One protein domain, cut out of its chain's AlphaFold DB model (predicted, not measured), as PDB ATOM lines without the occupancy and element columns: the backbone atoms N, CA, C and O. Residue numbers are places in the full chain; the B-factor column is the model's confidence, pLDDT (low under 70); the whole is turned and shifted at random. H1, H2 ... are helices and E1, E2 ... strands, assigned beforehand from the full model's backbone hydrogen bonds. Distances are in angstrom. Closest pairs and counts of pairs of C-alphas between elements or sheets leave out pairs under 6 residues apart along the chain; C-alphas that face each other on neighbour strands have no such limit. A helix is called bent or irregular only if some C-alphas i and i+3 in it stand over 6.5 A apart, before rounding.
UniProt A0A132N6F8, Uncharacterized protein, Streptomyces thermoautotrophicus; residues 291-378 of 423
ATOM      1  N   ARG A 291      37.398  30.593 -45.774       96.06
ATOM      2  CA  ARG A 291      36.541  29.445 -45.453       96.06
ATOM      3  C   ARG A 291      36.904  28.776 -44.130       96.06
ATOM      4  O   ARG A 291      36.066  28.100 -43.552       96.06
ATOM      5  N   HIS A 292      38.102  29.000 -43.591       95.62
ATOM      6  CA  HIS A 292      38.453  28.511 -42.254       95.62
ATOM      7  C   HIS A 292      37.661  29.209 -41.131       95.62
ATOM      8  O   HIS A 292      37.749  28.786 -39.977       95.62
ATOM      9  N   GLY A 293      36.887  30.254 -41.451       93.62
ATOM     10  CA  GLY A 293      36.061  30.981 -40.495       93.62
ATOM     11  C   GLY A 293      36.854  32.015 -39.689       93.62
ATOM     12  O   GLY A 293      37.939  32.425 -40.119       93.62
ATOM     13  N   PRO A 294      36.316  32.465 -38.539       96.19
ATOM     14  CA  PRO A 294      36.931  33.511 -37.725       96.19
ATOM     15  C   PRO A 294      38.366  33.166 -37.314       96.19
ATOM     16  O   PRO A 294      38.670  32.036 -36.916       96.19
ATOM     17  N   SER A 295      39.258  34.152 -37.388       97.19
ATOM     18  CA  SER A 295      40.624  34.008 -36.879       97.19
ATOM     19  C   SER A 295      40.650  33.806 -35.361       97.19
ATOM     20  O   SER A 295      39.745  34.214 -34.636       97.19
ATOM     21  N   ALA A 296      41.713  33.167 -34.874       95.38
ATOM     22  CA  ALA A 296      41.957  32.933 -33.454       95.38
ATOM     23  C   ALA A 296      43.095  33.805 -32.903       95.38
ATOM     24  O   ALA A 296      43.132  34.083 -31.709       95.38
ATOM     25  N   THR A 297      44.045  34.196 -33.752       96.25
ATOM     26  CA  THR A 297      45.205  35.012 -33.380       96.25
ATOM     27  C   THR A 297      45.741  35.746 -34.609       96.25
ATOM     28  O   THR A 297      45.276  35.495 -35.722       96.25
ATOM     29  N   ASP A 298      46.712  36.633 -34.408       96.31
ATOM     30  CA  ASP A 298      47.436  37.313 -35.478       96.31
ATOM     31  C   ASP A 298      48.881  36.810 -35.503       96.31
ATOM     32  O   ASP A 298      49.505  36.644 -34.453       96.31
ATOM     33  N   VAL A 299      49.419  36.573 -36.698       95.56
ATOM     34  CA  VAL A 299      50.815  36.149 -36.886       95.56
ATOM     35  C   VAL A 299      51.546  37.099 -37.819       95.56
ATOM     36  O   VAL A 299      50.952  37.644 -38.752       95.56
ATOM     37  N   VAL A 300      52.851  37.255 -37.592       93.19
ATOM     38  CA  VAL A 300      53.717  38.000 -38.506       93.19
ATOM     39  C   VAL A 300      53.985  37.120 -39.717       93.19
ATOM     40  O   VAL A 300      54.579  36.049 -39.600       93.19
ATOM     41  N   TRP A 301      53.565  37.575 -40.888       89.94
ATOM     42  CA  TRP A 301      53.754  36.870 -42.147       89.94
ATOM     43  C   TRP A 301      54.144  37.841 -43.260       89.94
ATOM     44  O   TRP A 301      53.731  39.000 -43.261       89.94
ATOM     45  N   ALA A 302      54.930  37.364 -44.222       85.12
ATOM     46  CA  ALA A 302      55.266  38.090 -45.438       85.12
ATOM     47  C   ALA A 302      55.055  37.171 -46.652       85.12
ATOM     48  O   ALA A 302      55.491  36.017 -46.614       85.12
ATOM     49  N   PRO A 303      54.444  37.653 -47.748       78.56
ATOM     50  CA  PRO A 303      54.499  36.951 -49.021       78.56
ATOM     51  C   PRO A 303      55.947  36.957 -49.542       78.56
ATOM     52  O   PRO A 303      56.730  37.834 -49.159       78.56
ATOM     53  N   PRO A 304      56.319  36.037 -50.448       78.00
ATOM     54  CA  PRO A 304      57.639  36.051 -51.074       78.00
ATOM     55  C   PRO A 304      57.979  37.427 -51.667       78.00
ATOM     56  O   PRO A 304      57.241  37.941 -52.503       78.00
ATOM     57  N   GLY A 305      59.084  38.030 -51.213       76.69
ATOM     58  CA  GLY A 305      59.536  39.357 -51.655       76.69
ATOM     59  C   GLY A 305      58.742  40.553 -51.104       76.69
ATOM     60  O   GLY A 305      59.034  41.684 -51.481       76.69
ATOM     61  N   GLY A 306      57.754  40.333 -50.231       79.00
ATOM     62  CA  GLY A 306      56.968  41.398 -49.607       79.00
ATOM     63  C   GLY A 306      57.387  41.726 -48.175       79.00
ATOM     64  O   GLY A 306      58.227  41.062 -47.570       79.00
ATOM     65  N   ALA A 307      56.765  42.766 -47.620       82.94
ATOM     66  CA  ALA A 307      57.014  43.204 -46.251       82.94
ATOM     67  C   ALA A 307      56.267  42.329 -45.214       82.94
ATOM     68  O   ALA A 307      55.094  41.994 -45.444       82.94
ATOM     69  N   PRO A 308      56.904  42.007 -44.066       88.94
ATOM     70  CA  PRO A 308      56.240  41.385 -42.923       88.94
ATOM     71  C   PRO A 308      55.097  42.236 -42.378       88.94
ATOM     72  O   PRO A 308      55.207  43.457 -42.279       88.94
ATOM     73  N   ARG A 309      54.003  41.578 -41.992       89.06
ATOM     74  CA  ARG A 309      52.805  42.210 -41.431       89.06
ATOM     75  C   ARG A 309      52.023  41.240 -40.562       89.06
ATOM     76  O   ARG A 309      52.133  40.030 -40.728       89.06
ATOM     77  N   GLN A 310      51.203  41.789 -39.676       93.38
ATOM     78  CA  GLN A 310      50.257  41.000 -38.898       93.38
ATOM     79  C   GLN A 310      49.090  40.579 -39.789       93.38
ATOM     80  O   GLN A 310      48.444  41.431 -40.402       93.38
ATOM     81  N   VAL A 311      48.822  39.276 -39.858       95.38
ATOM     82  CA  VAL A 311      47.660  38.722 -40.561       95.38
ATOM     83  C   VAL A 311      46.799  37.890 -39.601       95.38
ATOM     84  O   VAL A 311      47.353  37.099 -38.832       95.38
ATOM     85  N   PRO A 312      45.461  38.037 -39.634       97.25
ATOM     86  CA  PRO A 312      44.556  37.240 -38.813       97.25
ATOM     87  C   PRO A 312      44.516  35.796 -39.315       97.25
ATOM     88  O   PRO A 312      44.284  35.550 -40.496       97.25
ATOM     89  N   VAL A 313      44.718  34.821 -38.430       97.75
ATOM     90  CA  VAL A 313      44.808  33.400 -38.798       97.75
ATOM     91  C   VAL A 313      43.954  32.512 -37.910       97.75
ATOM     92  O   VAL A 313      43.795  32.752 -36.710       97.75
ATOM     93  N   CYS A 314      43.383  31.457 -38.493       97.12
ATOM     94  CA  CYS A 314      42.703  30.431 -37.712       97.12
ATOM     95  C   CYS A 314      43.720  29.630 -36.883       97.12
ATOM     96  O   CYS A 314      44.923  29.627 -37.152       97.12
ATOM     97  N   ARG A 315      43.228  28.897 -35.878       95.56
ATOM     98  CA  ARG A 315      44.082  28.078 -35.003       95.56
ATOM     99  C   ARG A 315      44.898  27.035 -35.778       95.56
ATOM    100  O   ARG A 315      46.029  26.761 -35.394       95.56
ATOM    101  N   ALA A 316      44.333  26.460 -36.840       96.56
ATOM    102  CA  ALA A 316      45.007  25.440 -37.640       96.56
ATOM    103  C   ALA A 316      46.194  26.023 -38.423       96.56
ATOM    104  O   ALA A 316      47.293  25.483 -38.347       96.56
ATOM    105  N   ASP A 317      46.005  27.151 -39.113       97.81
ATOM    106  CA  ASP A 317      47.091  27.810 -39.846       97.81
ATOM    107  C   ASP A 317      48.146  28.400 -38.904       97.81
ATOM    108  O   ASP A 317      49.336  28.306 -39.192       97.81
ATOM    109  N   ALA A 318      47.735  28.931 -37.747       97.06
ATOM    110  CA  ALA A 318      48.668  29.382 -36.715       97.06
ATOM    111  C   ALA A 318      49.584  28.243 -36.235       97.06
ATOM    112  O   ALA A 318      50.790  28.441 -36.112       97.06
ATOM    113  N   ALA A 319      49.027  27.047 -36.007       96.94
ATOM    114  CA  ALA A 319      49.801  25.872 -35.612       96.94
ATOM    115  C   ALA A 319      50.773  25.431 -36.716       96.94
ATOM    116  O   ALA A 319      51.949  25.227 -36.443       96.94
ATOM    117  N   ARG A 320      50.317  25.375 -37.976       96.31
ATOM    118  CA  ARG A 320      51.183  25.035 -39.120       96.31
ATOM    119  C   ARG A 320      52.381  25.973 -39.225       96.31
ATOM    120  O   ARG A 320      53.504  25.505 -39.353       96.31
ATOM    121  N   ILE A 321      52.145  27.279 -39.114       94.12
ATOM    122  CA  ILE A 321      53.210  28.286 -39.172       94.12
ATOM    123  C   ILE A 321      54.178  28.132 -37.998       94.12
ATOM    124  O   ILE A 321      55.388  28.208 -38.200       94.12
ATOM    125  N   ALA A 322      53.666  27.888 -36.788       94.19
ATOM    126  CA  ALA A 322      54.503  27.643 -35.613       94.19
ATOM    127  C   ALA A 322      55.400  26.402 -35.784       94.19
ATOM    128  O   ALA A 322      56.546  26.414 -35.338       94.19
ATOM    129  N   ASP A 323      54.911  25.385 -36.494       96.31
ATOM    130  CA  ASP A 323      55.648  24.163 -36.828       96.31
ATOM    131  C   ASP A 323      56.572  24.318 -38.059       96.31
ATOM    132  O   ASP A 323      57.197  23.351 -38.497       96.31
ATOM    133  N   GLY A 324      56.670  25.518 -38.646       93.12
ATOM    134  CA  GLY A 324      57.476  25.784 -39.845       93.12
ATOM    135  C   GLY A 324      56.891  25.207 -41.141       93.12
ATOM    136  O   GLY A 324      57.607  25.065 -42.131       93.12
ATOM    137  N   LEU A 325      55.604  24.855 -41.141       93.94
ATOM    138  CA  LEU A 325      54.865  24.350 -42.295       93.94
ATOM    139  C   LEU A 325      54.138  25.486 -43.024       93.94
ATOM    140  O   LEU A 325      53.653  26.437 -42.409       93.94
ATOM    141  N   ASP A 326      53.966  25.333 -44.338       91.81
ATOM    142  CA  ASP A 326      53.178  26.282 -45.129       91.81
ATOM    143  C   ASP A 326      51.713  26.315 -44.662       91.81
ATOM    144  O   ASP A 326      51.121  25.248 -44.453       91.81
ATOM    145  N   PRO A 327      51.080  27.494 -44.539       94.75
ATOM    146  CA  PRO A 327      49.657  27.586 -44.231       94.75
ATOM    147  C   PRO A 327      48.802  26.987 -45.355       94.75
ATOM    148  O   PRO A 327      49.236  26.843 -46.500       94.75
ATOM    149  N   MET A 328      47.555  26.644 -45.046       95.81
ATOM    150  CA  MET A 328      46.604  26.122 -46.027       95.81
ATOM    151  C   MET A 328      46.009  27.272 -46.845       95.81
ATOM    152  O   MET A 328      44.888  27.722 -46.623       95.81
ATOM    153  N   VAL A 329      46.795  27.777 -47.795       95.69
ATOM    154  CA  VAL A 329      46.423  28.937 -48.612       95.69
ATOM    155  C   VAL A 329      45.359  28.580 -49.651       95.69
ATOM    156  O   VAL A 329      45.554  27.694 -50.489       95.69
ATOM    157  N   ARG A 330      44.263  29.348 -49.679       95.81
ATOM    158  CA  ARG A 330      43.263  29.303 -50.749       95.81
ATOM    159  C   ARG A 330      43.910  29.708 -52.064       95.81
ATOM    160  O   ARG A 330      44.372  30.838 -52.242       95.81
ATOM    161  N   THR A 331      43.892  28.783 -53.016       95.94
ATOM    162  CA  THR A 331      44.271  29.063 -54.400       95.94
ATOM    163  C   THR A 331      43.036  29.236 -55.269       95.94
ATOM    164  O   THR A 331      42.017  28.586 -55.032       95.94
ATOM    165  N   VAL A 332      43.138  30.074 -56.296       95.69
ATOM    166  CA  VAL A 332      42.095  30.305 -57.305       95.69
ATOM    167  C   VAL A 332      42.677  30.138 -58.706       95.69
ATOM    168  O   VAL A 332      43.872  30.341 -58.927       95.69
ATOM    169  N   GLU A 333      41.840  29.723 -59.651       93.94
ATOM    170  CA  GLU A 333      42.238  29.485 -61.040       93.94
ATOM    171  C   GLU A 333      42.206  30.782 -61.856       93.94
ATOM    172  O   GLU A 333      41.136  31.311 -62.132       93.94
ATOM    173  N   ILE A 334      43.363  31.278 -62.293       91.12
ATOM    174  CA  ILE A 334      43.439  32.497 -63.120       91.12
ATOM    175  C   ILE A 334      43.373  32.192 -64.621       91.12
ATOM    176  O   ILE A 334      42.865  33.008 -65.397       91.12
ATOM    177  N   GLU A 335      43.826  31.003 -65.017       90.06
ATOM    178  CA  GLU A 335      43.825  30.444 -66.372       90.06
ATOM    179  C   GLU A 335      43.587  28.927 -66.271       90.06
ATOM    180  O   GLU A 335      43.903  28.350 -65.227       90.06
ATOM    181  N   PRO A 336      43.066  28.256 -67.316       89.00
ATOM    182  CA  PRO A 336      42.822  26.815 -67.272       89.00
ATOM    183  C   PRO A 336      44.057  26.028 -66.804       89.00
ATOM    184  O   PRO A 336      45.115  26.093 -67.425       89.00
ATOM    185  N   GLY A 337      43.928  25.309 -65.685       89.00
ATOM    186  CA  GLY A 337      45.010  24.511 -65.092       89.00
ATOM    187  C   GLY A 337      46.054  25.297 -64.284       89.00
ATOM    188  O   GLY A 337      46.894  24.682 -63.630       89.00
ATOM    189  N   ARG A 338      45.997  26.633 -64.261       94.50
ATOM    190  CA  ARG A 338      46.924  27.478 -63.500       94.50
ATOM    191  C   ARG A 338      46.230  28.097 -62.293       94.50
ATOM    192  O   ARG A 338      45.401  29.003 -62.416       94.50
ATOM    193  N   ARG A 339      46.625  27.632 -61.106       95.00
ATOM    194  CA  ARG A 339      46.148  28.147 -59.819       95.00
ATOM    195  C   ARG A 339      47.230  28.952 -59.117       95.00
ATOM    196  O   ARG A 339      48.402  28.589 -59.154       95.00
ATOM    197  N   VAL A 340      46.822  30.029 -58.462       94.62
ATOM    198  CA  VAL A 340      47.699  30.882 -57.651       94.62
ATOM    199  C   VAL A 340      47.033  31.164 -56.308       94.62
ATOM    200  O   VAL A 340      45.803  31.086 -56.232       94.62
ATOM    201  N   PRO A 341      47.791  31.496 -55.249       94.50
ATOM    202  CA  PRO A 341      47.217  32.064 -54.035       94.50
ATOM    203  C   PRO A 341      46.265  33.211 -54.357       94.50
ATOM    204  O   PRO A 341      46.557  34.026 -55.232       94.50
ATOM    205  N   TYR A 342      45.139  33.300 -53.656       93.81
ATOM    206  CA  TYR A 342      44.112  34.280 -54.009       93.81
ATOM    207  C   TYR A 342      44.604  35.734 -53.932       93.81
ATOM    208  O   TYR A 342      44.190  36.577 -54.719       93.81
ATOM    209  N   TYR A 343      45.551  36.023 -53.040       89.56
ATOM    210  CA  TYR A 343      46.183  37.335 -52.914       89.56
ATOM    211  C   TYR A 343      47.150  37.679 -54.063       89.56
ATOM    212  O   TYR A 343      47.612  38.819 -54.164       89.56
ATOM    213  N   HIS A 344      47.465  36.716 -54.933       90.94
ATOM    214  CA  HIS A 344      48.153  36.904 -56.217       90.94
ATOM    215  C   HIS A 344      47.184  36.837 -57.407       90.94
ATOM    216  O   HIS A 344      47.621  36.855 -58.558       90.94
ATOM    217  N   ALA A 345      45.877  36.730 -57.161       90.69
ATOM    218  CA  ALA A 345      44.890  36.675 -58.223       90.69
ATOM    219  C   ALA A 345      44.647  38.059 -58.845       90.69
ATOM    220  O   ALA A 345      44.879  39.094 -58.224       90.69
ATOM    221  N   GLY A 346      44.194  38.063 -60.102       87.75
ATOM    222  CA  GLY A 346      43.893  39.284 -60.854       87.75
ATOM    223  C   GLY A 346      42.729  40.102 -60.282       87.75
ATOM    224  O   GLY A 346      41.996  39.624 -59.414       87.75
ATOM    225  N   PRO A 347      42.492  41.306 -60.832       87.44
ATOM    226  CA  PRO A 347      41.534  42.271 -60.287       87.44
ATOM    227  C   PRO A 347      40.088  41.755 -60.294       87.44
ATOM    228  O   PRO A 347      39.284  42.182 -59.473       87.44
ATOM    229  N   ALA A 348      39.765  40.777 -61.146       88.88
ATOM    230  CA  ALA A 348      38.473  40.095 -61.136       88.88
ATOM    231  C   ALA A 348      38.105  39.520 -59.750       88.88
ATOM    232  O   ALA A 348      36.936  39.514 -59.380       88.88
ATOM    233  N   TYR A 349      39.090  39.083 -58.956       93.38
ATOM    234  CA  TYR A 349      38.872  38.489 -57.631       93.38
ATOM    235  C   TYR A 349      38.756  39.508 -56.495       93.38
ATOM    236  O   TYR A 349      38.450  39.118 -55.370       93.38
ATOM    237  N   ALA A 350      38.969  40.799 -56.766       91.06
ATOM    238  CA  ALA A 350      38.946  41.858 -55.761       91.06
ATOM    239  C   ALA A 350      37.622  41.911 -54.985       91.06
ATOM    240  O   ALA A 350      37.637  41.965 -53.759       91.06
ATOM    241  N   GLY A 351      36.485  41.851 -55.687       92.62
ATOM    242  CA  GLY A 351      35.160  41.879 -55.057       92.62
ATOM    243  C   GLY A 351      34.902  40.658 -54.173       92.62
ATOM    244  O   GLY A 351      34.428  40.806 -53.052       92.62
ATOM    245  N   TRP A 352      35.283  39.471 -54.654       95.56
ATOM    246  CA  TRP A 352      35.151  38.209 -53.920       95.56
ATOM    247  C   TRP A 352      36.022  38.179 -52.662       95.56
ATOM    248  O   TRP A 352      35.530  37.894 -51.577       95.56
ATOM    249  N   ALA A 353      37.306  38.525 -52.775       94.88
ATOM    250  CA  ALA A 353      38.189  38.544 -51.616       94.88
ATOM    251  C   ALA A 353      37.774  39.654 -50.639       94.88
ATOM    252  O   ALA A 353      37.695  39.416 -49.439       94.88
ATOM    253  N   GLY A 354      37.470  40.853 -51.149       93.00
ATOM    254  CA  GLY A 354      37.099  42.018 -50.346       93.00
ATOM    255  C   GLY A 354      35.852  41.795 -49.497       93.00
ATOM    256  O   GLY A 354      35.849  42.170 -48.326       93.00
ATOM    257  N   GLY A 355      34.840  41.108 -50.035       95.25
ATOM    258  CA  GLY A 355      33.600  40.851 -49.307       95.25
ATOM    259  C   GLY A 355      33.798  40.121 -47.977       95.25
ATOM    260  O   GLY A 355      33.152  40.467 -46.995       95.25
ATOM    261  N   TYR A 356      34.764  39.205 -47.884       96.25
ATOM    262  CA  TYR A 356      35.091  38.532 -46.620       96.25
ATOM    263  C   TYR A 356      35.660  39.467 -45.534       96.25
ATOM    264  O   TYR A 356      35.582  39.151 -44.350       96.25
ATOM    265  N   PHE A 357      36.249  40.608 -45.899       94.94
ATOM    266  CA  PHE A 357      36.972  41.484 -44.963       94.94
ATOM    267  C   PHE A 357      36.331  42.866 -44.782       94.94
ATOM    268  O   PHE A 357      36.794  43.658 -43.959       94.94
ATOM    269  N   ASP A 358      35.267  43.177 -45.520       91.56
ATOM    270  CA  ASP A 358      34.640  44.502 -45.502       91.56
ATOM    271  C   ASP A 358      34.073  44.900 -44.146       91.56
ATOM    272  O   ASP A 358      34.245  46.043 -43.722       91.56
ATOM    273  N   ALA A 359      33.448  43.950 -43.442       90.19
ATOM    274  CA  ALA A 359      32.883  44.170 -42.111       90.19
ATOM    275  C   ALA A 359      33.944  44.587 -41.072       90.19
ATOM    276  O   ALA A 359      33.606  45.073 -39.997       90.19
ATOM    277  N   PHE A 360      35.227  44.433 -41.406       91.00
ATOM    278  CA  PHE A 360      36.371  44.714 -40.547       91.00
ATOM    279  C   PHE A 360      37.142  45.954 -41.014       91.00
ATOM    280  O   PHE A 360      38.370  45.990 -40.975       91.00
ATOM    281  N   GLY A 361      36.414  46.965 -41.497       82.44
ATOM    282  CA  GLY A 361      36.990  48.234 -41.945       82.44
ATOM    283  C   GLY A 361      37.737  48.130 -43.272       82.44
ATOM    284  O   GLY A 361      38.642  48.922 -43.519       82.44
ATOM    285  N   GLY A 362      37.395  47.141 -44.106       73.94
ATOM    286  CA  GLY A 362      38.096  46.897 -45.362       73.94
ATOM    287  C   GLY A 362      39.578  46.610 -45.135       73.94
ATOM    288  O   GLY A 362      40.414  47.186 -45.814       73.94
ATOM    289  N   LEU A 363      39.912  45.745 -44.172       83.75
ATOM    290  CA  LEU A 363      41.288  45.418 -43.767       83.75
ATOM    291  C   LEU A 363      42.142  44.841 -44.916       83.75
ATOM    292  O   LEU A 363      43.369  44.941 -44.907       83.75
ATOM    293  N   LEU A 364      41.500  44.227 -45.916       84.69
ATOM    294  CA  LEU A 364      42.172  43.437 -46.945       84.69
ATOM    295  C   LEU A 364      43.269  44.190 -47.723       84.69
ATOM    296  O   LEU A 364      44.357  43.633 -47.831       84.69
ATOM    297  N   PRO A 365      43.089  45.428 -48.228       83.81
ATOM    298  CA  PRO A 365      44.155  46.151 -48.919       83.81
ATOM    299  C   PRO A 365      45.417  46.315 -48.060       83.81
ATOM    300  O   PRO A 365      46.519  46.151 -48.576       83.81
ATOM    301  N   ALA A 366      45.280  46.538 -46.745       82.44
ATOM    302  CA  ALA A 366      46.419  46.604 -45.827       82.44
ATOM    303  C   ALA A 366      47.118  45.238 -45.675       82.44
ATOM    304  O   ALA A 366      48.347  45.157 -45.683       82.44
ATOM    305  N   LEU A 367      46.349  44.144 -45.621       84.81
ATOM    306  CA  LEU A 367      46.889  42.776 -45.579       84.81
ATOM    307  C   LEU A 367      47.530  42.332 -46.897       84.81
ATOM    308  O   LEU A 367      48.221  41.313 -46.931       84.81
ATOM    309  N   LEU A 368      47.291  43.056 -47.986       84.88
ATOM    310  CA  LEU A 368      47.764  42.714 -49.322       84.88
ATOM    311  C   LEU A 368      48.877  43.634 -49.831       84.88
ATOM    312  O   LEU A 368      49.337  43.452 -50.955       84.88
ATOM    313  N   VAL A 369      49.383  44.566 -49.016       82.62
ATOM    314  CA  VAL A 369      50.528  45.409 -49.399       82.62
ATOM    315  C   VAL A 369      51.697  44.534 -49.879       82.62
ATOM    316  O   VAL A 369      52.117  43.585 -49.208       82.62
ATOM    317  N   GLY A 370      52.201  44.832 -51.078       76.62
ATOM    318  CA  GLY A 370      53.267  44.064 -51.725       76.62
ATOM    319  C   GLY A 370      52.817  42.781 -52.437       76.62
ATOM    320  O   GLY A 370      53.673  42.016 -52.867       76.62
ATOM    321  N   THR A 371      51.512  42.521 -52.579       82.62
ATOM    322  CA  THR A 371      50.991  41.455 -53.454       82.62
ATOM    323  C   THR A 371      50.394  42.028 -54.738       82.62
ATOM    324  O   THR A 371      50.049  43.207 -54.804       82.62
ATOM    325  N   MET A 372      50.229  41.178 -55.760       83.06
ATOM    326  CA  MET A 372      49.620  41.589 -57.032       83.06
ATOM    327  C   MET A 372      48.177  42.090 -56.858       83.06
ATOM    328  O   MET A 372      47.798  43.076 -57.477       83.06
ATOM    329  N   LEU A 373      47.369  41.439 -56.010       82.00
ATOM    330  CA  LEU A 373      46.005  41.902 -55.747       82.00
ATOM    331  C   LEU A 373      46.003  43.189 -54.907       82.00
ATOM    332  O   LEU A 373      45.177  44.068 -55.133       82.00
ATOM    333  N   GLY A 374      46.944  43.336 -53.969       78.69
ATOM    334  CA  GLY A 374      47.059  44.543 -53.155       78.69
ATOM    335  C   GLY A 374      47.444  45.779 -53.958       78.69
ATOM    336  O   GLY A 374      46.803  46.812 -53.792       78.69
ATOM    337  N   SER A 375      48.405  45.671 -54.884       79.44
ATOM    338  CA  SER A 375      48.792  46.794 -55.754       79.44
ATOM    339  C   SER A 375      47.653  47.285 -56.652       79.44
ATOM    340  O   SER A 375      47.646  48.442 -57.058       79.44
ATOM    341  N   MET A 376      46.671  46.424 -56.930       78.12
ATOM    342  CA  MET A 376      45.475  46.758 -57.706       78.12
ATOM    343  C   MET A 376      44.329  47.316 -56.849       78.12
ATOM    344  O   MET A 376      43.462  48.008 -57.376       78.12
ATOM    345  N   LEU A 377      44.301  46.996 -55.551       77.75
ATOM    346  CA  LEU A 377      43.303  47.486 -54.592       77.75
ATOM    347  C   LEU A 377      43.688  48.832 -53.964       77.75
ATOM    348  O   LEU A 377      42.815  49.537 -53.457       77.75
ATOM    349  N   SER A 378      44.973  49.183 -53.959       70.62
ATOM    350  CA  SER A 378      45.439  50.472 -53.450       70.62
ATOM    351  C   SER A 378      44.954  51.623 -54.347       70.62
ATOM    352  O   SER A 378      45.073  51.532 -55.570       70.62
TER     353      SER A 378
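This is residues 291 to 378 of the 423 residues of an uncharacterized protein of Streptomyces thermoautotrophicus (UniProt A0A132N6F8). Two separate strand hairpins, E1 with E2 and E3 with E4, and a group of three short helices, H2, H3 and H4, lie at different corners of the domain. H1 is beside E1 of the first hairpin, H3 comes near E2 of the same hairpin, and residues 323 to 330 run from H1 to the second hairpin. The printed part has 88 residues, with four named strands and four named helices in the order E1, E2, H1, E3, E4, H2, H3, H4; each sheet has two antiparallel strands, and the class is mixed, helices and strands. The whole is compact and rounded, with a radius of gyration of the C-alphas of 12.9 A and spans of 32 by 32 by 25 A.

E1, residues 297 to 301, is 12.4 A long and begins with C-alpha 297 at (45.205, 35.012, -33.380). E2, residues 309 to 313, is 12.2 A long. H1 is residues 315 to 322, 10.4 A. E3 is residues 331 to 335, 12.1 A, and E4 is residues 338 to 341, 10.5 A. H2, residues 347 to 355, is 13.6 A long and irregular: C-alphas 348 and 351 are 7.1 A apart. H3 is residues 364 to 367, 5.0 A. H4, residues 372 to 377, is 9.0 A long and ends with C-alpha 377 at (43.303, 47.486, -54.592).

E1 and E2 form a hairpin, antiparallel at 138 degrees, with N 301 and O 309 within hydrogen-bond range at 2.8 A. The closest C-alphas of E1 and H1 are those of Val 299 and Ala 318, 7.1 A apart. The closest of E2 and H3 are those of Val 311 and Leu 367, 6.5 A apart. H3 and H4 touch, the closest C-alphas being those of Pro 365 and Gly 374 at 5.4 A. H2 and H4 touch, closest at the C-alphas of Pro 347 and Leu 373, 6.4 A; they run the same way at a steep tilt of 68 degrees, only just short of about perpendicular. H2 and H3 are close but not clearly touching. E3 and E4 form the other hairpin, antiparallel at 142 degrees, with N 332 and O 340 at 2.9 A; E3 is apart from H2, H3 and H4. Every O i to N i+4 pair is within hydrogen-bond range in H1, 3 of 5 in H2 and 1 of 2 in H4, while H3 is too short for such a pair.

The two C-alphas farthest apart, those of Thr 297 and Pro 336, are 35.0 A apart. The printed part has no cut, and no link is long. The mean pLDDT of the printed part is 90.2, and no printed residue is under 70.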